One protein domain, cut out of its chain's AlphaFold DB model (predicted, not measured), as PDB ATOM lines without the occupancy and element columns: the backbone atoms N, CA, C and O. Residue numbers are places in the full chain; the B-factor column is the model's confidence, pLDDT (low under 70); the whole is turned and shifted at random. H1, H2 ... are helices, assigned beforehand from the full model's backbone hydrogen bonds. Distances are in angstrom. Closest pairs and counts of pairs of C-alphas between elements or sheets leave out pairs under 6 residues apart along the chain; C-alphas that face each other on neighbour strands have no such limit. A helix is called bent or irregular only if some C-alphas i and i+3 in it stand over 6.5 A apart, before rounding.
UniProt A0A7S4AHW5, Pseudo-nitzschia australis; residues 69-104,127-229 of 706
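Overview. This is residues 69 to 104 and 127 to 229 of the 706 residues of a protein of Pseudo-nitzschia australis (UniProt A0A7S4AHW5). Four long helices run lengthwise in a loose up-and-down bundle, each against the one before it. H1 and H4 lie side by side as a close pair, while H2 and H3 form a more open hairpin whose H2 meets H1 through part of its length and whose H3 meets H1 near H1's last residues. The free start of H2, residues 127 to 132, sticks out. The printed part has 139 residues with four named helices in the order H1, H2, H3, H4 and no named strand, in the class all helix. It is only just loose, close to compact, with a radius of gyration of the C-alphas of 17.6 A and spans of 58 by 29 by 23 A.

Arrangement. H1, residues 69 to 98, touches H4, residues 195 to 229, at a shallow tilt of 13 degrees, opposite ways; their closest C-alphas, those of Gly 77 and Gly 217, are 3.8 A apart. With residues 76 to 86 alone, H1 touches H2, residues 127 to 152, at a shallow tilt of 16 degrees, opposite ways; the closest C-alphas are Ser 79 and Phe 151, 6.0 A. With residues 97 to 98 alone, H1 touches H3, residues 156 to 187, at 10 degrees, a shallow tilt, the same way; the closest C-alphas are Ile 98 and Val 182, 5.6 A. H2 and H3 are a hairpin at a shallow tilt of 21 degrees, and their closest C-alphas, Ser 152 and Ile 163, are 5.3 A apart. H3 and H4 are a hairpin that only just touches, with 3 pairs of C-alphas within 8 A, the closest being Val 185 and Lys 195, 5.9 A. H2 and H4 are apart. Of the O i to N i+4 pairs, 24 of 26 in H1, 18 of 22 in H2, 24 of 28 in H3 and 27 of 31 in H4 are within hydrogen-bond range.

Along the chain. H1 begins at C-alpha 69, (173.020, 186.292, 190.438), is 42.5 A long and has a kink of 31 degrees near residue 92. H2 is 37.8 A long and only just irregular, with C-alphas 149 and 152 6.6 A apart. H3 is 45.0 A long and irregular, with C-alphas 157 and 160 9.0 A apart. H4, 51.5 A long, ends at C-alpha 229, (164.852, 177.016, 180.991).

Size, cuts and confidence. The C-alphas farthest apart, of Pro 127 and Glu 229, are 60.9 A apart. Residues 105 to 126 are not printed, and C-alphas 104 and 127 are 19.1 A apart across this cut. The link from H2 to H3 is tight, and that from H3 to H4 is short. The mean pLDDT of the printed part is 73.3; 51 residues are under 70, among them residues 127 to 167.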
ATOM      1  N   ARG A  69     173.108 187.531 189.665       70.44
ATOM      2  CA  ARG A  69     173.020 186.292 190.438       70.44
ATOM      3  C   ARG A  69     173.723 185.141 189.718       70.44
ATOM      4  O   ARG A  69     174.435 184.374 190.360       70.44
ATOM      5  N   ARG A  70     173.623 185.085 188.386       72.62
ATOM      6  CA  ARG A  70     174.316 184.096 187.550       72.62
ATOM      7  C   ARG A  70     175.830 184.208 187.661       72.62
ATOM      8  O   ARG A  70     176.505 183.201 187.850       72.62
ATOM      9  N   ALA A  71     176.379 185.419 187.583       68.81
ATOM     10  CA  ALA A  71     177.814 185.636 187.743       68.81
ATOM     11  C   ALA A  71     178.280 185.230 189.151       68.81
ATOM     12  O   ALA A  71     179.301 184.553 189.285       68.81
ATOM     13  N   SER A  72     177.494 185.550 190.182       71.00
ATOM     14  CA  SER A  72     177.752 185.111 191.560       71.00
ATOM     15  C   SER A  72     177.767 183.581 191.696       71.00
ATOM     16  O   SER A  72     178.684 183.014 192.301       71.00
ATOM     17  N   ASP A  73     176.813 182.887 191.070       76.69
ATOM     18  CA  ASP A  73     176.724 181.425 191.092       76.69
ATOM     19  C   ASP A  73     177.866 180.759 190.301       76.69
ATOM     20  O   ASP A  73     178.470 179.802 190.795       76.69
ATOM     21  N   ILE A  74     178.265 181.301 189.138       74.75
ATOM     22  CA  ILE A  74     179.451 180.834 188.391       74.75
ATOM     23  C   ILE A  74     180.709 180.977 189.252       74.75
ATOM     24  O   ILE A  74     181.488 180.026 189.385       74.75
ATOM     25  N   VAL A  75     180.920 182.158 189.841       70.56
ATOM     26  CA  VAL A  75     182.097 182.438 190.671       70.56
ATOM     27  C   VAL A  75     182.124 181.500 191.873       70.56
ATOM     28  O   VAL A  75     183.165 180.899 192.140       70.56
ATOM     29  N   THR A  76     180.984 181.297 192.542       74.31
ATOM     30  CA  THR A  76     180.821 180.359 193.665       74.31
ATOM     31  C   THR A  76     181.075 178.908 193.250       74.31
ATOM     32  O   THR A  76     181.715 178.146 193.982       74.31
ATOM     33  N   GLY A  77     180.625 178.509 192.066       77.62
ATOM     34  CA  GLY A  77     180.826 177.166 191.546       77.62
ATOM     35  C   GLY A  77     182.286 176.862 191.202       77.62
ATOM     36  O   GLY A  77     182.847 175.869 191.678       77.62
ATOM     37  N   LEU A  78     182.954 177.755 190.463       74.44
ATOM     38  CA  LEU A  78     184.385 177.639 190.136       74.44
ATOM     39  C   LEU A  78     185.262 177.626 191.393       74.44
ATOM     40  O   LEU A  78     186.204 176.840 191.509       74.44
ATOM     41  N   SER A  79     184.900 178.461 192.359       69.12
ATOM     42  CA  SER A  79     185.459 178.544 193.707       69.12
ATOM     43  C   SER A  79     185.509 177.192 194.428       69.12
ATOM     44  O   SER A  79     186.570 176.717 194.865       69.12
ATOM     45  N   ARG A  80     184.356 176.519 194.507       77.62
ATOM     46  CA  ARG A  80     184.224 175.217 195.166       77.62
ATOM     47  C   ARG A  80     184.932 174.117 194.383       77.62
ATOM     48  O   ARG A  80     185.576 173.262 194.994       77.62
ATOM     49  N   LEU A  81     184.895 174.176 193.051       75.12
ATOM     50  CA  LEU A  81     185.618 173.249 192.181       75.12
ATOM     51  C   LEU A  81     187.129 173.333 192.424       75.12
ATOM     52  O   LEU A  81     187.778 172.311 192.656       75.12
ATOM     53  N   PHE A  82     187.684 174.545 192.467       74.31
ATOM     54  CA  PHE A  82     189.101 174.761 192.745       74.31
ATOM     55  C   PHE A  82     189.486 174.305 194.156       74.31
ATOM     56  O   PHE A  82     190.483 173.604 194.334       74.31
ATOM     57  N   THR A  83     188.656 174.625 195.154       75.12
ATOM     58  CA  THR A  83     188.833 174.147 196.532       75.12
ATOM     59  C   THR A  83     188.878 172.620 196.593       75.12
ATOM     60  O   THR A  83     189.741 172.048 197.262       75.12
ATOM     61  N   GLY A  84     188.004 171.958 195.834       78.00
ATOM     62  CA  GLY A  84     188.014 170.516 195.659       78.00
ATOM     63  C   GLY A  84     189.332 170.009 195.072       78.00
ATOM     64  O   GLY A  84     189.985 169.161 195.679       78.00
ATOM     65  N   VAL A  85     189.793 170.565 193.951       77.69
ATOM     66  CA  VAL A  85     191.070 170.171 193.319       77.69
ATOM     67  C   VAL A  85     192.253 170.342 194.278       77.69
ATOM     68  O   VAL A  85     193.089 169.441 194.403       77.69
ATOM     69  N   LEU A  86     192.309 171.453 195.014       75.38
ATOM     70  CA  LEU A  86     193.350 171.686 196.014       75.38
ATOM     71  C   LEU A  86     193.294 170.671 197.157       75.38
ATOM     72  O   LEU A  86     194.332 170.114 197.518       75.38
ATOM     73  N   GLY A  87     192.104 170.367 197.682       78.50
ATOM     74  CA  GLY A  87     191.915 169.330 198.698       78.50
ATOM     75  C   GLY A  87     192.445 167.963 198.250       78.50
ATOM     76  O   GLY A  87     193.113 167.265 199.020       78.50
ATOM     77  N   LEU A  88     192.253 167.613 196.973       81.00
ATOM     78  CA  LEU A  88     192.785 166.378 196.394       81.00
ATOM     79  C   LEU A  88     194.317 166.395 196.338       81.00
ATOM     80  O   LEU A  88     194.961 165.438 196.771       81.00
ATOM     81  N   VAL A  89     194.926 167.487 195.868       79.19
ATOM     82  CA  VAL A  89     196.393 167.636 195.836       79.19
ATOM     83  C   VAL A  89     196.981 167.554 197.248       79.19
ATOM     84  O   VAL A  89     197.990 166.873 197.468       79.19
ATOM     85  N   LEU A  90     196.331 168.197 198.221       78.31
ATOM     86  CA  LEU A  90     196.718 168.152 199.628       78.31
ATOM     87  C   LEU A  90     196.636 166.739 200.198       78.31
ATOM     88  O   LEU A  90     197.560 166.338 200.904       78.31
ATOM     89  N   SER A  91     195.616 165.952 199.840       85.94
ATOM     90  CA  SER A  91     195.489 164.558 200.292       85.94
ATOM     91  C   SER A  91     196.716 163.709 199.916       85.94
ATOM     92  O   SER A  91     197.263 162.986 200.751       85.94
ATOM     93  N   VAL A  92     197.245 163.884 198.698       82.50
ATOM     94  CA  VAL A  92     198.437 163.171 198.209       82.50
ATOM     95  C   VAL A  92     199.705 163.676 198.898       82.50
ATOM     96  O   VAL A  92     200.583 162.896 199.289       82.50
ATOM     97  N   LYS A  93     199.823 164.998 199.054       80.25
ATOM     98  CA  LYS A  93     201.004 165.628 199.648       80.25
ATOM     99  C   LYS A  93     201.108 165.382 201.149       80.25
ATOM    100  O   LYS A  93     202.213 165.145 201.635       80.25
ATOM    101  N   LEU A  94     199.992 165.307 201.864       83.19
ATOM    102  CA  LEU A  94     199.958 165.012 203.293       83.19
ATOM    103  C   LEU A  94     200.615 163.663 203.619       83.19
ATOM    104  O   LEU A  94     201.411 163.569 204.556       83.19
ATOM    105  N   CYS A  95     200.388 162.633 202.801       85.31
ATOM    106  CA  CYS A  95     201.070 161.346 202.946       85.31
ATOM    107  C   CYS A  95     202.601 161.458 202.778       85.31
ATOM    108  O   CYS A  95     203.361 160.773 203.477       85.31
ATOM    109  N   GLN A  96     203.075 162.337 201.882       82.06
ATOM    110  CA  GLN A  96     204.505 162.652 201.739       82.06
ATOM    111  C   GLN A  96     205.021 163.375 202.990       82.06
ATOM    112  O   GLN A  96     206.099 163.053 203.493       82.06
ATOM    113  N   TRP A  97     204.233 164.298 203.547       81.00
ATOM    114  CA  TRP A  97     204.612 165.078 204.726       81.00
ATOM    115  C   TRP A  97     204.680 164.255 205.999       81.00
ATOM    116  O   TRP A  97     205.589 164.446 206.797       81.00
ATOM    117  N   ILE A  98     203.792 163.282 206.168       86.00
ATOM    118  CA  ILE A  98     203.841 162.340 207.293       86.00
ATOM    119  C   ILE A  98     205.041 161.376 207.155       86.00
ATOM    120  O   ILE A  98     205.516 160.792 208.133       86.00
ATOM    121  N   GLY A  99     205.619 161.257 205.954       84.50
ATOM    122  CA  GLY A  99     206.737 160.357 205.672       84.50
ATOM    123  C   GLY A  99     206.291 158.900 205.545       84.50
ATOM    124  O   GLY A  99     206.986 157.994 206.024       84.50
ATOM    125  N   VAL A 100     205.109 158.676 204.959       87.25
ATOM    126  CA  VAL A 100     204.647 157.345 204.532       87.25
ATOM    127  C   VAL A 100     205.422 156.901 203.307       87.25
ATOM    128  O   VAL A 100     206.004 155.815 203.305       87.25
ATOM    129  N   TYR A 101     205.498 157.781 202.312       78.00
ATOM    130  CA  TYR A 101     206.412 157.622 201.199       78.00
ATOM    131  C   TYR A 101     207.815 157.915 201.726       78.00
ATOM    132  O   TYR A 101     208.146 159.055 202.062       78.00
ATOM    133  N   LYS A 102     208.643 156.872 201.858       58.19
ATOM    134  CA  LYS A 102     210.088 157.089 201.915       58.19
ATOM    135  C   LYS A 102     210.411 157.804 200.606       58.19
ATOM    136  O   LYS A 102     210.200 157.220 199.548       58.19
ATOM    137  N   SER A 103     210.875 159.057 200.678       50.22
ATOM    138  CA  SER A 103     211.740 159.609 199.630       50.22
ATOM    139  C   SER A 103     212.668 158.472 199.253       50.22
ATOM    140  O   SER A 103     213.347 157.980 200.157       50.22
ATOM    141  N   VAL A 104     212.560 157.977 198.018       45.34
ATOM    142  CA  VAL A 104     213.295 156.808 197.533       45.34
ATOM    143  C   VAL A 104     214.707 156.916 198.085       45.34
ATOM    144  O   VAL A 104     215.420 157.875 197.801       45.34
ATOM    145  N   PRO A 127     217.762 168.184 211.152       50.72
ATOM    146  CA  PRO A 127     217.166 169.511 211.324       50.72
ATOM    147  C   PRO A 127     217.079 170.405 210.076       50.72
ATOM    148  O   PRO A 127     216.009 170.944 209.817       50.72
ATOM    149  N   LYS A 128     218.142 170.544 209.277       47.53
ATOM    150  CA  LYS A 128     218.176 171.433 208.102       47.53
ATOM    151  C   LYS A 128     217.266 170.923 206.982       47.53
ATOM    152  O   LYS A 128     216.438 171.664 206.467       47.53
ATOM    153  N   LEU A 129     217.301 169.610 206.730       47.88
ATOM    154  CA  LEU A 129     216.393 168.951 205.784       47.88
ATOM    155  C   LEU A 129     214.923 169.006 206.249       47.88
ATOM    156  O   LEU A 129     214.009 169.091 205.432       47.88
ATOM    157  N   LYS A 130     214.683 168.961 207.569       54.38
ATOM    158  CA  LYS A 130     213.348 169.122 208.168       54.38
ATOM    159  C   LYS A 130     212.817 170.548 208.013       54.38
ATOM    160  O   LYS A 130     211.628 170.699 207.751       54.38
ATOM    161  N   ILE A 131     213.671 171.559 208.165       50.06
ATOM    162  CA  ILE A 131     213.302 172.976 208.050       50.06
ATOM    163  C   ILE A 131     213.009 173.341 206.591       50.06
ATOM    164  O   ILE A 131     211.933 173.866 206.322       50.06
ATOM    165  N   ASP A 132     213.868 172.963 205.640       51.09
ATOM    166  CA  ASP A 132     213.652 173.255 204.213       51.09
ATOM    167  C   ASP A 132     212.406 172.547 203.662       51.09
ATOM    168  O   ASP A 132     211.615 173.132 202.919       51.09
ATOM    169  N   PHE A 133     212.173 171.298 204.083       51.81
ATOM    170  CA  PHE A 133     210.958 170.572 203.724       51.81
ATOM    171  C   PHE A 133     209.710 171.199 204.357       51.81
ATOM    172  O   PHE A 133     208.684 171.273 203.692       51.81
ATOM    173  N   SER A 134     209.790 171.673 205.607       55.97
ATOM    174  CA  SER A 134     208.697 172.369 206.303       55.97
ATOM    175  C   SER A 134     208.385 173.736 205.687       55.97
ATOM    176  O   SER A 134     207.220 174.114 205.627       55.97
ATOM    177  N   LEU A 135     209.393 174.466 205.205       52.47
ATOM    178  CA  LEU A 135     209.251 175.776 204.562       52.47
ATOM    179  C   LEU A 135     208.676 175.665 203.151       52.47
ATOM    180  O   LEU A 135     207.725 176.366 202.822       52.47
ATOM    181  N   ALA A 136     209.197 174.751 202.329       57.28
ATOM    182  CA  ALA A 136     208.653 174.501 200.993       57.28
ATOM    183  C   ALA A 136     207.220 173.948 201.055       57.28
ATOM    184  O   ALA A 136     206.394 174.237 200.190       57.28
ATOM    185  N   LEU A 137     206.931 173.161 202.091       56.03
ATOM    186  CA  LEU A 137     205.595 172.706 202.444       56.03
ATOM    187  C   LEU A 137     204.675 173.886 202.773       56.03
ATOM    188  O   LEU A 137     203.628 174.045 202.151       56.03
ATOM    189  N   TRP A 138     205.080 174.726 203.719       57.03
ATOM    190  CA  TRP A 138     204.257 175.833 204.180       57.03
ATOM    191  C   TRP A 138     204.041 176.896 203.094       57.03
ATOM    192  O   TRP A 138     202.929 177.380 202.947       57.03
ATOM    193  N   TYR A 139     205.046 177.166 202.256       59.62
ATOM    194  CA  TYR A 139     204.922 178.022 201.071       59.62
ATOM    195  C   TYR A 139     203.862 177.505 200.089       59.62
ATOM    196  O   TYR A 139     203.019 178.270 199.632       59.62
ATOM    197  N   ARG A 140     203.854 176.193 199.808       58.94
ATOM    198  CA  ARG A 140     202.854 175.570 198.924       58.94
ATOM    199  C   ARG A 140     201.458 175.547 199.546       58.94
ATOM    200  O   ARG A 140     200.490 175.718 198.824       58.94
ATOM    201  N   LEU A 141     201.359 175.353 200.865       52.16
ATOM    202  CA  LEU A 141     200.098 175.418 201.612       52.16
ATOM    203  C   LEU A 141     199.541 176.845 201.677       52.16
ATOM    204  O   LEU A 141     198.342 177.029 201.494       52.16
ATOM    205  N   MET A 142     200.389 177.852 201.899       55.38
ATOM    206  CA  MET A 142     199.976 179.256 201.939       55.38
ATOM    207  C   MET A 142     199.651 179.822 200.563       55.38
ATOM    208  O   MET A 142     198.706 180.600 200.448       55.38
ATOM    209  N   SER A 143     200.359 179.399 199.510       56.06
ATOM    210  CA  SER A 143     199.969 179.782 198.153       56.06
ATOM    211  C   SER A 143     198.574 179.250 197.833       56.06
ATOM    212  O   SER A 143     197.791 179.973 197.240       56.06
ATOM    213  N   THR A 144     198.223 178.036 198.280       50.66
ATOM    214  CA  THR A 144     196.861 177.481 198.147       50.66
ATOM    215  C   THR A 144     195.844 178.105 199.112       50.66
ATOM    216  O   THR A 144     194.677 178.240 198.767       50.66
ATOM    217  N   PHE A 145     196.279 178.540 200.296       50.41
ATOM    218  CA  PHE A 145     195.460 179.215 201.309       50.41
ATOM    219  C   PHE A 145     194.947 180.581 200.845       50.41
ATOM    220  O   PHE A 145     193.784 180.903 201.065       50.41
ATOM    221  N   CYS A 146     195.784 181.348 200.141       49.69
ATOM    222  CA  CYS A 146     195.383 182.630 199.558       49.69
ATOM    223  C   CYS A 146     194.290 182.452 198.493       49.69
ATOM    224  O   CYS A 146     193.437 183.312 198.344       49.69
ATOM    225  N   PHE A 147     194.234 181.312 197.798       49.72
ATOM    226  CA  PHE A 147     193.090 181.029 196.931       49.72
ATOM    227  C   PHE A 147     191.833 180.706 197.742       49.72
ATOM    228  O   PHE A 147     190.774 181.229 197.426       49.72
ATOM    229  N   HIS A 148     191.938 179.917 198.820       45.72
ATOM    230  CA  HIS A 148     190.778 179.489 199.614       45.72
ATOM    231  C   HIS A 148     189.993 180.622 200.289       45.72
ATOM    232  O   HIS A 148     188.799 180.474 200.540       45.72
ATOM    233  N   LEU A 149     190.641 181.744 200.587       46.69
ATOM    234  CA  LEU A 149     190.005 182.857 201.284       46.69
ATOM    235  C   LEU A 149     189.164 183.755 200.360       46.69
ATOM    236  O   LEU A 149     188.302 184.488 200.838       46.69
ATOM    237  N   TYR A 150     189.347 183.678 199.036       48.53
ATOM    238  CA  TYR A 150     188.493 184.361 198.048       48.53
ATOM    239  C   TYR A 150     187.011 183.917 198.138       48.53
ATOM    240  O   TYR A 150     186.123 184.568 197.600       48.53
ATOM    241  N   PHE A 151     186.719 182.814 198.836       52.25
ATOM    242  CA  PHE A 151     185.509 182.011 198.642       52.25
ATOM    243  C   PHE A 151     184.406 182.152 199.707       52.25
ATOM    244  O   PHE A 151     183.491 181.332 199.736       52.25
ATOM    245  N   SER A 152     184.444 183.190 200.552       47.91
ATOM    246  CA  SER A 152     183.423 183.428 201.595       47.91
ATOM    247  C   SER A 152     182.360 184.493 201.254       47.91
ATOM    248  O   SER A 152     181.433 184.689 202.041       47.91
ATOM    249  N   CYS A 153     182.432 185.176 200.106       47.47
ATOM    250  CA  CYS A 153     181.456 186.212 199.717       47.47
ATOM    251  C   CYS A 153     180.167 185.580 199.116       47.47
ATOM    252  O   CYS A 153     179.791 185.890 197.998       47.47
ATOM    253  N   SER A 154     179.491 184.667 199.837       48.66
ATOM    254  CA  SER A 154     178.207 184.061 199.401       48.66
ATOM    255  C   SER A 154     176.965 184.732 200.009       48.66
ATOM    256  O   SER A 154     175.845 184.319 199.716       48.66
ATOM    257  N   ASN A 155     177.127 185.758 200.850       53.09
ATOM    258  CA  ASN A 155     175.989 186.481 201.411       53.09
ATOM    259  C   ASN A 155     176.322 187.970 201.563       53.09
ATOM    260  O   ASN A 155     177.185 188.328 202.370       53.09
ATOM    261  N   ALA A 156     175.653 188.816 200.770       55.81
ATOM    262  CA  ALA A 156     175.947 190.247 200.641       55.81
ATOM    263  C   ALA A 156     175.862 191.002 201.980       55.81
ATOM    264  O   ALA A 156     176.619 191.938 202.211       55.81
ATOM    265  N   ASN A 157     175.026 190.530 202.909       63.84
ATOM    266  CA  ASN A 157     174.716 191.280 204.126       63.84
ATOM    267  C   ASN A 157     175.733 191.103 205.270       63.84
ATOM    268  O   ASN A 157     175.610 191.783 206.277       63.84
ATOM    269  N   ASN A 158     176.716 190.193 205.168       65.75
ATOM    270  CA  ASN A 158     177.659 189.902 206.267       65.75
ATOM    271  C   ASN A 158     179.033 189.384 205.783       65.75
ATOM    272  O   ASN A 158     179.625 188.475 206.372       65.75
ATOM    273  N   TYR A 159     179.561 189.933 204.689       62.88
ATOM    274  CA  TYR A 159     180.776 189.406 204.053       62.88
ATOM    275  C   TYR A 159     182.043 189.538 204.920       62.88
ATOM    276  O   TYR A 159     182.844 188.606 204.944       62.88
ATOM    277  N   ILE A 160     182.205 190.624 205.692       66.19
ATOM    278  CA  ILE A 160     183.346 190.789 206.617       66.19
ATOM    279  C   ILE A 160     183.354 189.655 207.644       66.19
ATOM    280  O   ILE A 160     184.394 189.045 207.889       66.19
ATOM    281  N   ASN A 161     182.179 189.311 208.175       69.75
ATOM    282  CA  ASN A 161     182.028 188.215 209.123       69.75
ATOM    283  C   ASN A 161     182.321 186.865 208.462       69.75
ATOM    284  O   ASN A 161     183.028 186.060 209.051       69.75
ATOM    285  N   ASN A 162     181.878 186.625 207.226       63.31
ATOM    286  CA  ASN A 162     182.152 185.363 206.525       63.31
ATOM    287  C   ASN A 162     183.628 185.204 206.121       63.31
ATOM    288  O   ASN A 162     184.170 184.097 206.183       63.31
ATOM    289  N   ILE A 163     184.300 186.290 205.725       63.50
ATOM    290  CA  ILE A 163     185.745 186.294 205.463       63.50
ATOM    291  C   ILE A 163     186.494 186.048 206.772       63.50
ATOM    292  O   ILE A 163     187.320 185.141 206.841       63.50
ATOM    293  N   ALA A 164     186.172 186.795 207.831       69.56
ATOM    294  CA  ALA A 164     186.787 186.616 209.141       69.56
ATOM    295  C   ALA A 164     186.562 185.195 209.677       69.56
ATOM    296  O   ALA A 164     187.500 184.566 210.148       69.56
ATOM    297  N   LEU A 165     185.361 184.638 209.537       68.44
ATOM    298  CA  LEU A 165     185.018 183.289 209.988       68.44
ATOM    299  C   LEU A 165     185.682 182.211 209.113       68.44
ATOM    300  O   LEU A 165     186.132 181.192 209.632       68.44
ATOM    301  N   GLY A 166     185.868 182.465 207.815       63.41
ATOM    302  CA  GLY A 166     186.674 181.623 206.929       63.41
ATOM    303  C   GLY A 166     188.159 181.611 207.307       63.41
ATOM    304  O   GLY A 166     188.754 180.539 207.417       63.41
ATOM    305  N   ILE A 167     188.756 182.780 207.571       64.75
ATOM    306  CA  ILE A 167     190.169 182.927 207.963       64.75
ATOM    307  C   ILE A 167     190.409 182.376 209.369       64.75
ATOM    308  O   ILE A 167     191.242 181.487 209.570       64.75
ATOM    309  N   VAL A 168     189.695 182.937 210.341       71.19
ATOM    310  CA  VAL A 168     189.904 182.742 211.777       71.19
ATOM    311  C   VAL A 168     189.240 181.459 212.255       71.19
ATOM    312  O   VAL A 168     189.826 180.752 213.067       71.19
ATOM    313  N   GLY A 169     188.051 181.131 211.748       60.44
ATOM    314  CA  GLY A 169     187.304 179.940 212.157       60.44
ATOM    315  C   GLY A 169     187.707 178.673 211.402       60.44
ATOM    316  O   GLY A 169     187.791 177.604 212.003       60.44
ATOM    317  N   GLY A 170     187.988 178.773 210.101       65.56
ATOM    318  CA  GLY A 170     188.293 177.609 209.264       65.56
ATOM    319  C   GLY A 170     189.781 177.434 208.978       65.56
ATOM    320  O   GLY A 170     190.405 176.446 209.367       65.56
ATOM    321  N   GLY A 171     190.357 178.400 208.271       69.19
ATOM    322  CA  GLY A 171     191.646 178.270 207.613       69.19
ATOM    323  C   GLY A 171     192.835 178.143 208.567       69.19
ATOM    324  O   GLY A 171     193.604 177.181 208.469       69.19
ATOM    325  N   ILE A 172     193.006 179.106 209.478       74.38
ATOM    326  CA  ILE A 172     194.121 179.100 210.438       74.38
ATOM    327  C   ILE A 172     194.022 177.886 211.377       74.38
ATOM    328  O   ILE A 172     195.012 177.153 211.471       74.38
ATOM    329  N   PRO A 173     192.870 177.592 212.018       78.50
ATOM    330  CA  PRO A 173     192.753 176.438 212.905       78.50
ATOM    331  C   PRO A 173     193.004 175.113 212.189       78.50
ATOM    332  O   PRO A 173     193.747 174.282 212.709       78.50
ATOM    333  N   LEU A 174     192.466 174.920 210.978       76.38
ATOM    334  CA  LEU A 174     192.685 173.698 210.201       76.38
ATOM    335  C   LEU A 174     194.154 173.544 209.783       76.38
ATOM    336  O   LEU A 174     194.720 172.456 209.895       76.38
ATOM    337  N   GLY A 175     194.797 174.631 209.345       75.31
ATOM    338  CA  GLY A 175     196.218 174.635 209.003       75.31
ATOM    339  C   GLY A 175     197.106 174.300 210.204       75.31
ATOM    340  O   GLY A 175     197.995 173.449 210.105       75.31
ATOM    341  N   VAL A 176     196.835 174.912 211.360       79.44
ATOM    342  CA  VAL A 176     197.535 174.626 212.621       79.44
ATOM    343  C   VAL A 176     197.286 173.184 213.061       79.44
ATOM    344  O   VAL A 176     198.244 172.483 213.385       79.44
ATOM    345  N   LEU A 177     196.043 172.701 213.007       82.88
ATOM    346  CA  LEU A 177     195.681 171.324 213.347       82.88
ATOM    347  C   LEU A 177     196.433 170.314 212.474       82.88
ATOM    348  O   LEU A 177     197.011 169.362 212.999       82.88
ATOM    349  N   LEU A 178     196.487 170.531 211.156       81.25
ATOM    350  CA  LEU A 178     197.239 169.675 210.234       81.25
ATOM    351  C   LEU A 178     198.740 169.691 210.545       81.25
ATOM    352  O   LEU A 178     199.370 168.633 210.557       81.25
ATOM    353  N   LEU A 179     199.323 170.856 210.847       79.19
ATOM    354  CA  LEU A 179     200.734 170.962 211.237       79.19
ATOM    355  C   LEU A 179     201.029 170.244 212.558       79.19
ATOM    356  O   LEU A 179     202.011 169.500 212.646       79.19
ATOM    357  N   VAL A 180     200.174 170.427 213.568       84.44
ATOM    358  CA  VAL A 180     200.270 169.740 214.861       84.44
ATOM    359  C   VAL A 180     200.151 168.234 214.657       84.44
ATOM    360  O   VAL A 180     201.005 167.496 215.139       84.44
ATOM    361  N   MET A 181     199.185 167.768 213.863       85.56
ATOM    362  CA  MET A 181     199.025 166.350 213.526       85.56
ATOM    363  C   MET A 181     200.254 165.782 212.813       85.56
ATOM    364  O   MET A 181     200.778 164.747 213.222       85.56
ATOM    365  N   VAL A 182     200.784 166.465 211.793       84.75
ATOM    366  CA  VAL A 182     202.011 166.036 211.098       84.75
ATOM    367  C   VAL A 182     203.189 165.958 212.074       84.75
ATOM    368  O   VAL A 182     203.976 165.007 212.012       84.75
ATOM    369  N   ARG A 183     203.316 166.925 212.992       84.75
ATOM    370  CA  ARG A 183     204.361 166.928 214.021       84.75
ATOM    371  C   ARG A 183     204.182 165.762 214.992       84.75
ATOM    372  O   ARG A 183     205.125 164.989 215.149       84.75
ATOM    373  N   LEU A 184     202.988 165.579 215.556       90.25
ATOM    374  CA  LEU A 184     202.653 164.504 216.494       90.25
ATOM    375  C   LEU A 184     202.899 163.124 215.884       90.25
ATOM    376  O   LEU A 184     203.588 162.305 216.485       90.25
ATOM    377  N   VAL A 185     202.430 162.871 214.661       91.44
ATOM    378  CA  VAL A 185     202.636 161.579 213.984       91.44
ATOM    379  C   VAL A 185     204.122 161.293 213.741       91.44
ATOM    380  O   VAL A 185     204.549 160.136 213.744       91.44
ATOM    381  N   ARG A 186     204.939 162.337 213.547       86.19
ATOM    382  CA  ARG A 186     206.383 162.198 213.320       86.19
ATOM    383  C   ARG A 186     207.200 162.044 214.596       86.19
ATOM    384  O   ARG A 186     208.185 161.305 214.574       86.19
ATOM    385  N   THR A 187     206.855 162.762 215.662       88.44
ATOM    386  CA  THR A 187     207.661 162.808 216.891       88.44
ATOM    387  C   THR A 187     207.173 161.839 217.956       88.44
ATOM    388  O   THR A 187     207.993 161.340 218.720       88.44
ATOM    389  N   HIS A 188     205.871 161.554 218.014       93.19
ATOM    390  CA  HIS A 188     205.296 160.784 219.108       93.19
ATOM    391  C   HIS A 188     205.567 159.277 218.941       93.19
ATOM    392  O   HIS A 188     205.175 158.693 217.922       93.19
ATOM    393  N   PRO A 189     206.186 158.608 219.931       93.44
ATOM    394  CA  PRO A 189     206.585 157.202 219.823       93.44
ATOM    395  C   PRO A 189     205.393 156.261 219.598       93.44
ATOM    396  O   PRO A 189     205.513 155.326 218.812       93.44
ATOM    397  N   LEU A 190     204.227 156.556 220.188       95.94
ATOM    398  CA  LEU A 190     203.008 155.750 220.007       95.94
ATOM    399  C   LEU A 190     202.360 155.899 218.617       95.94
ATOM    400  O   LEU A 190     201.744 154.961 218.115       95.94
ATOM    401  N   LEU A 191     202.492 157.065 217.971       93.56
ATOM    402  CA  LEU A 191     201.851 157.342 216.676       93.56
ATOM    403  C   LEU A 191     202.742 156.945 215.495       93.56
ATOM    404  O   LEU A 191     202.245 156.587 214.427       93.56
ATOM    405  N   LYS A 192     204.061 156.937 215.698       90.88
ATOM    406  CA  LYS A 192     205.060 156.540 214.705       90.88
ATOM    407  C   LYS A 192     204.806 155.164 214.056       90.88
ATOM    408  O   LYS A 192     204.894 155.106 212.825       90.88
ATOM    409  N   PRO A 193     204.472 154.075 214.786       94.75
ATOM    410  CA  PRO A 193     204.136 152.792 214.158       94.75
ATOM    411  C   PRO A 193     202.814 152.846 213.376       94.75
ATOM    412  O   PRO A 193     202.669 152.164 212.365       94.75
ATOM    413  N   ARG A 194     201.879 153.719 213.776       95.94
ATOM    414  CA  ARG A 194     200.561 153.892 213.140       95.94
ATOM    415  C   ARG A 194     200.533 154.942 212.024       95.94
ATOM    416  O   ARG A 194     199.488 155.144 211.409       95.94
ATOM    417  N   LYS A 195     201.662 155.580 211.697       92.62
ATOM    418  CA  LYS A 195     201.722 156.703 210.740       92.62
ATOM    419  C   LYS A 195     201.116 156.404 209.366       92.62
ATOM    420  O   LYS A 195     200.588 157.309 208.735       92.62
ATOM    421  N   ARG A 196     201.197 155.149 208.900       91.25
ATOM    422  CA  ARG A 196     200.596 154.723 207.627       91.25
ATOM    423  C   ARG A 196     199.074 154.773 207.707       91.25
ATOM    424  O   ARG A 196     198.470 155.439 206.883       91.25
ATOM    425  N   GLY A 197     198.492 154.160 208.739       92.81
ATOM    426  CA  GLY A 197     197.046 154.189 208.967       92.81
ATOM    427  C   GLY A 197     196.523 155.614 209.135       92.81
ATOM    428  O   GLY A 197     195.574 155.992 208.463       92.81
ATOM    429  N   ILE A 198     197.203 156.438 209.941       92.69
ATOM    430  CA  ILE A 198     196.803 157.839 210.160       92.69
ATOM    431  C   ILE A 198     196.846 158.641 208.852       92.69
ATOM    432  O   ILE A 198     195.905 159.362 208.541       92.69
ATOM    433  N   ALA A 199     197.908 158.498 208.056       90.56
ATOM    434  CA  ALA A 199     198.005 159.180 206.770       90.56
ATOM    435  C   ALA A 199     196.947 158.708 205.766       90.56
ATOM    436  O   ALA A 199     196.426 159.536 205.030       90.56
ATOM    437  N   THR A 200     196.631 157.409 205.731       90.50
ATOM    438  CA  THR A 200     195.575 156.863 204.869       90.50
ATOM    439  C   THR A 200     194.210 157.416 205.263       90.50
ATOM    440  O   THR A 200     193.481 157.873 204.391       90.50
ATOM    441  N   VAL A 201     193.887 157.447 206.561       93.88
ATOM    442  CA  VAL A 201     192.624 158.016 207.057       93.88
ATOM    443  C   VAL A 201     192.530 159.504 206.723       93.88
ATOM    444  O   VAL A 201     191.527 159.941 206.173       93.88
ATOM    445  N   LEU A 202     193.584 160.285 206.980       88.56
ATOM    446  CA  LEU A 202     193.582 161.718 206.666       88.56
ATOM    447  C   LEU A 202     193.479 161.992 205.160       88.56
ATOM    448  O   LEU A 202     192.763 162.904 204.754       88.56
ATOM    449  N   ALA A 203     194.166 161.208 204.325       89.19
ATOM    450  CA  ALA A 203     194.055 161.329 202.875       89.19
ATOM    451  C   ALA A 203     192.646 160.978 202.383       89.19
ATOM    452  O   ALA A 203     192.115 161.688 201.532       89.19
ATOM    453  N   LEU A 204     192.021 159.940 202.950       92.88
ATOM    454  CA  LEU A 204     190.644 159.558 202.643       92.88
ATOM    455  C   LEU A 204     189.668 160.687 202.997       92.88
ATOM    456  O   LEU A 204     188.888 161.099 202.147       92.88
ATOM    457  N   VAL A 205     189.763 161.238 204.213       90.50
ATOM    458  CA  VAL A 205     188.909 162.346 204.672       90.50
ATOM    459  C   VAL A 205     189.058 163.570 203.766       90.50
ATOM    460  O   VAL A 205     188.057 164.116 203.307       90.50
ATOM    461  N   LEU A 206     190.294 163.974 203.448       83.75
ATOM    462  CA  LEU A 206     190.544 165.107 202.552       83.75
ATOM    463  C   LEU A 206     190.049 164.851 201.126       83.75
ATOM    464  O   LEU A 206     189.558 165.771 200.480       83.75
ATOM    465  N   SER A 207     190.157 163.617 200.632       87.44
ATOM    466  CA  SER A 207     189.685 163.253 199.296       87.44
ATOM    467  C   SER A 207     188.154 163.219 199.207       87.44
ATOM    468  O   SER A 207     187.591 163.690 198.218       87.44
ATOM    469  N   VAL A 208     187.462 162.753 200.253       89.94
ATOM    470  CA  VAL A 208     185.993 162.820 200.340       89.94
ATOM    471  C   VAL A 208     185.528 164.275 200.409       89.94
ATOM    472  O   VAL A 208     184.689 164.677 199.607       89.94
ATOM    473  N   ALA A 209     186.116 165.088 201.294       83.12
ATOM    474  CA  ALA A 209     185.792 166.514 201.396       83.12
ATOM    475  C   ALA A 209     186.029 167.248 200.065       83.12
ATOM    476  O   ALA A 209     185.179 168.003 199.601       83.12
ATOM    477  N   SER A 210     187.153 166.956 199.409       84.88
ATOM    478  CA  SER A 210     187.480 167.445 198.070       84.88
ATOM    479  C   SER A 210     186.404 167.088 197.040       84.88
ATOM    480  O   SER A 210     185.947 167.963 196.307       84.88
ATOM    481  N   THR A 211     185.958 165.829 197.018       87.44
ATOM    482  CA  THR A 211     184.930 165.345 196.084       87.44
ATOM    483  C   THR A 211     183.597 166.056 196.304       87.44
ATOM    484  O   THR A 211     182.960 166.476 195.340       87.44
ATOM    485  N   VAL A 212     183.205 166.267 197.565       87.00
ATOM    486  CA  VAL A 212     182.003 167.035 197.924       87.00
ATOM    487  C   VAL A 212     182.113 168.481 197.431       87.00
ATOM    488  O   VAL A 212     181.174 168.988 196.820       87.00
ATOM    489  N   CYS A 213     183.264 169.137 197.615       80.81
ATOM    490  CA  CYS A 213     183.492 170.489 197.102       80.81
ATOM    491  C   CYS A 213     183.407 170.559 195.571       80.81
ATOM    492  O   CYS A 213     182.762 171.468 195.054       80.81
ATOM    493  N   VAL A 214     183.990 169.597 194.845       82.31
ATOM    494  CA  VAL A 214     183.849 169.528 193.379       82.31
ATOM    495  C   VAL A 214     182.385 169.343 192.982       82.31
ATOM    496  O   VAL A 214     181.905 170.076 192.124       82.31
ATOM    497  N   GLY A 215     181.664 168.421 193.629       85.31
ATOM    498  CA  GLY A 215     180.247 168.169 193.354       85.31
ATOM    499  C   GLY A 215     179.382 169.415 193.548       85.31
ATOM    500  O   GLY A 215     178.614 169.773 192.659       85.31
ATOM    501  N   PHE A 216     179.570 170.138 194.655       83.56
ATOM    502  CA  PHE A 216     178.897 171.421 194.853       83.56
ATOM    503  C   PHE A 216     179.332 172.473 193.831       83.56
ATOM    504  O   PHE A 216     178.497 173.237 193.367       83.56
ATOM    505  N   GLY A 217     180.615 172.535 193.474       80.75
ATOM    506  CA  GLY A 217     181.096 173.481 192.469       80.75
ATOM    507  C   GLY A 217     180.411 173.298 191.120       80.75
ATOM    508  O   GLY A 217     179.915 174.262 190.543       80.75
ATOM    509  N   VAL A 218     180.303 172.047 190.669       83.75
ATOM    510  CA  VAL A 218     179.562 171.691 189.454       83.75
ATOM    511  C   VAL A 218     178.079 172.038 189.591       83.75
ATOM    512  O   VAL A 218     177.534 172.643 188.678       83.75
ATOM    513  N   TYR A 219     177.451 171.741 190.734       88.44
ATOM    514  CA  TYR A 219     176.042 172.067 190.987       88.44
ATOM    515  C   TYR A 219     175.731 173.567 190.843       88.44
ATOM    516  O   TYR A 219     174.754 173.933 190.196       88.44
ATOM    517  N   TYR A 220     176.568 174.449 191.404       83.25
ATOM    518  CA  TYR A 220     176.372 175.902 191.273       83.25
ATOM    519  C   TYR A 220     176.564 176.386 189.831       83.25
ATOM    520  O   TYR A 220     175.789 177.212 189.362       83.25
ATOM    521  N   ILE A 221     177.545 175.838 189.105       80.94
ATOM    522  CA  ILE A 221     177.712 176.143 187.676       80.94
ATOM    523  C   ILE A 221     176.487 175.661 186.887       80.94
ATOM    524  O   ILE A 221     176.025 176.363 185.999       80.94
ATOM    525  N   GLU A 222     175.941 174.487 187.209       86.81
ATOM    526  CA  GLU A 222     174.765 173.914 186.546       86.81
ATOM    527  C   GLU A 222     173.491 174.740 186.780       86.81
ATOM    528  O   GLU A 222     172.706 174.924 185.849       86.81
ATOM    529  N   MET A 223     173.292 175.276 187.990       81.62
ATOM    530  CA  MET A 223     172.131 176.117 188.320       81.62
ATOM    531  C   MET A 223     171.980 177.320 187.382       81.62
ATOM    532  O   MET A 223     170.864 177.639 186.978       81.62
ATOM    533  N   VAL A 224     173.099 177.925 186.981       80.12
ATOM    534  CA  VAL A 224     173.130 179.079 186.069       80.12
ATOM    535  C   VAL A 224     172.464 178.754 184.731       80.12
ATOM    536  O   VAL A 224     171.772 179.593 184.157       80.12
ATOM    537  N   TRP A 225     172.639 177.523 184.249       77.56
ATOM    538  CA  TRP A 225     172.078 177.071 182.977       77.56
ATOM    539  C   TRP A 225     170.622 176.617 183.113       77.56
ATOM    540  O   TRP A 225     169.827 176.850 182.206       77.56
ATOM    541  N   LYS A 226     170.248 176.021 184.252       75.44
ATOM    542  CA  LYS A 226     168.877 175.539 184.504       75.44
ATOM    543  C   LYS A 226     167.858 176.661 184.706       75.44
ATOM    544  O   LYS A 226     166.715 176.523 184.281       75.44
ATOM    545  N   GLU A 227     168.246 177.778 185.319       70.75
ATOM    546  CA  GLU A 227     167.310 178.883 185.591       70.75
ATOM    547  C   GLU A 227     166.808 179.558 184.297       70.75
ATOM    548  O   GLU A 227     165.693 180.074 184.251       70.75
ATOM    549  N   SER A 228     167.579 179.475 183.206       54.84
ATOM    550  CA  SER A 228     167.149 179.973 181.894       54.84
ATOM    551  C   SER A 228     165.998 179.171 181.277       54.84
ATOM    552  O   SER A 228     165.256 179.719 180.466       54.84
ATOM    553  N   GLU A 229     165.847 177.893 181.620       58.38
ATOM    554  CA  GLU A 229     164.852 177.016 180.991       58.38
ATOM    555  C   GLU A 229     163.454 177.229 181.593       58.38
ATOM    556  O   GLU A 229     162.452 177.188 180.881       58.38
TER     557      GLU A 229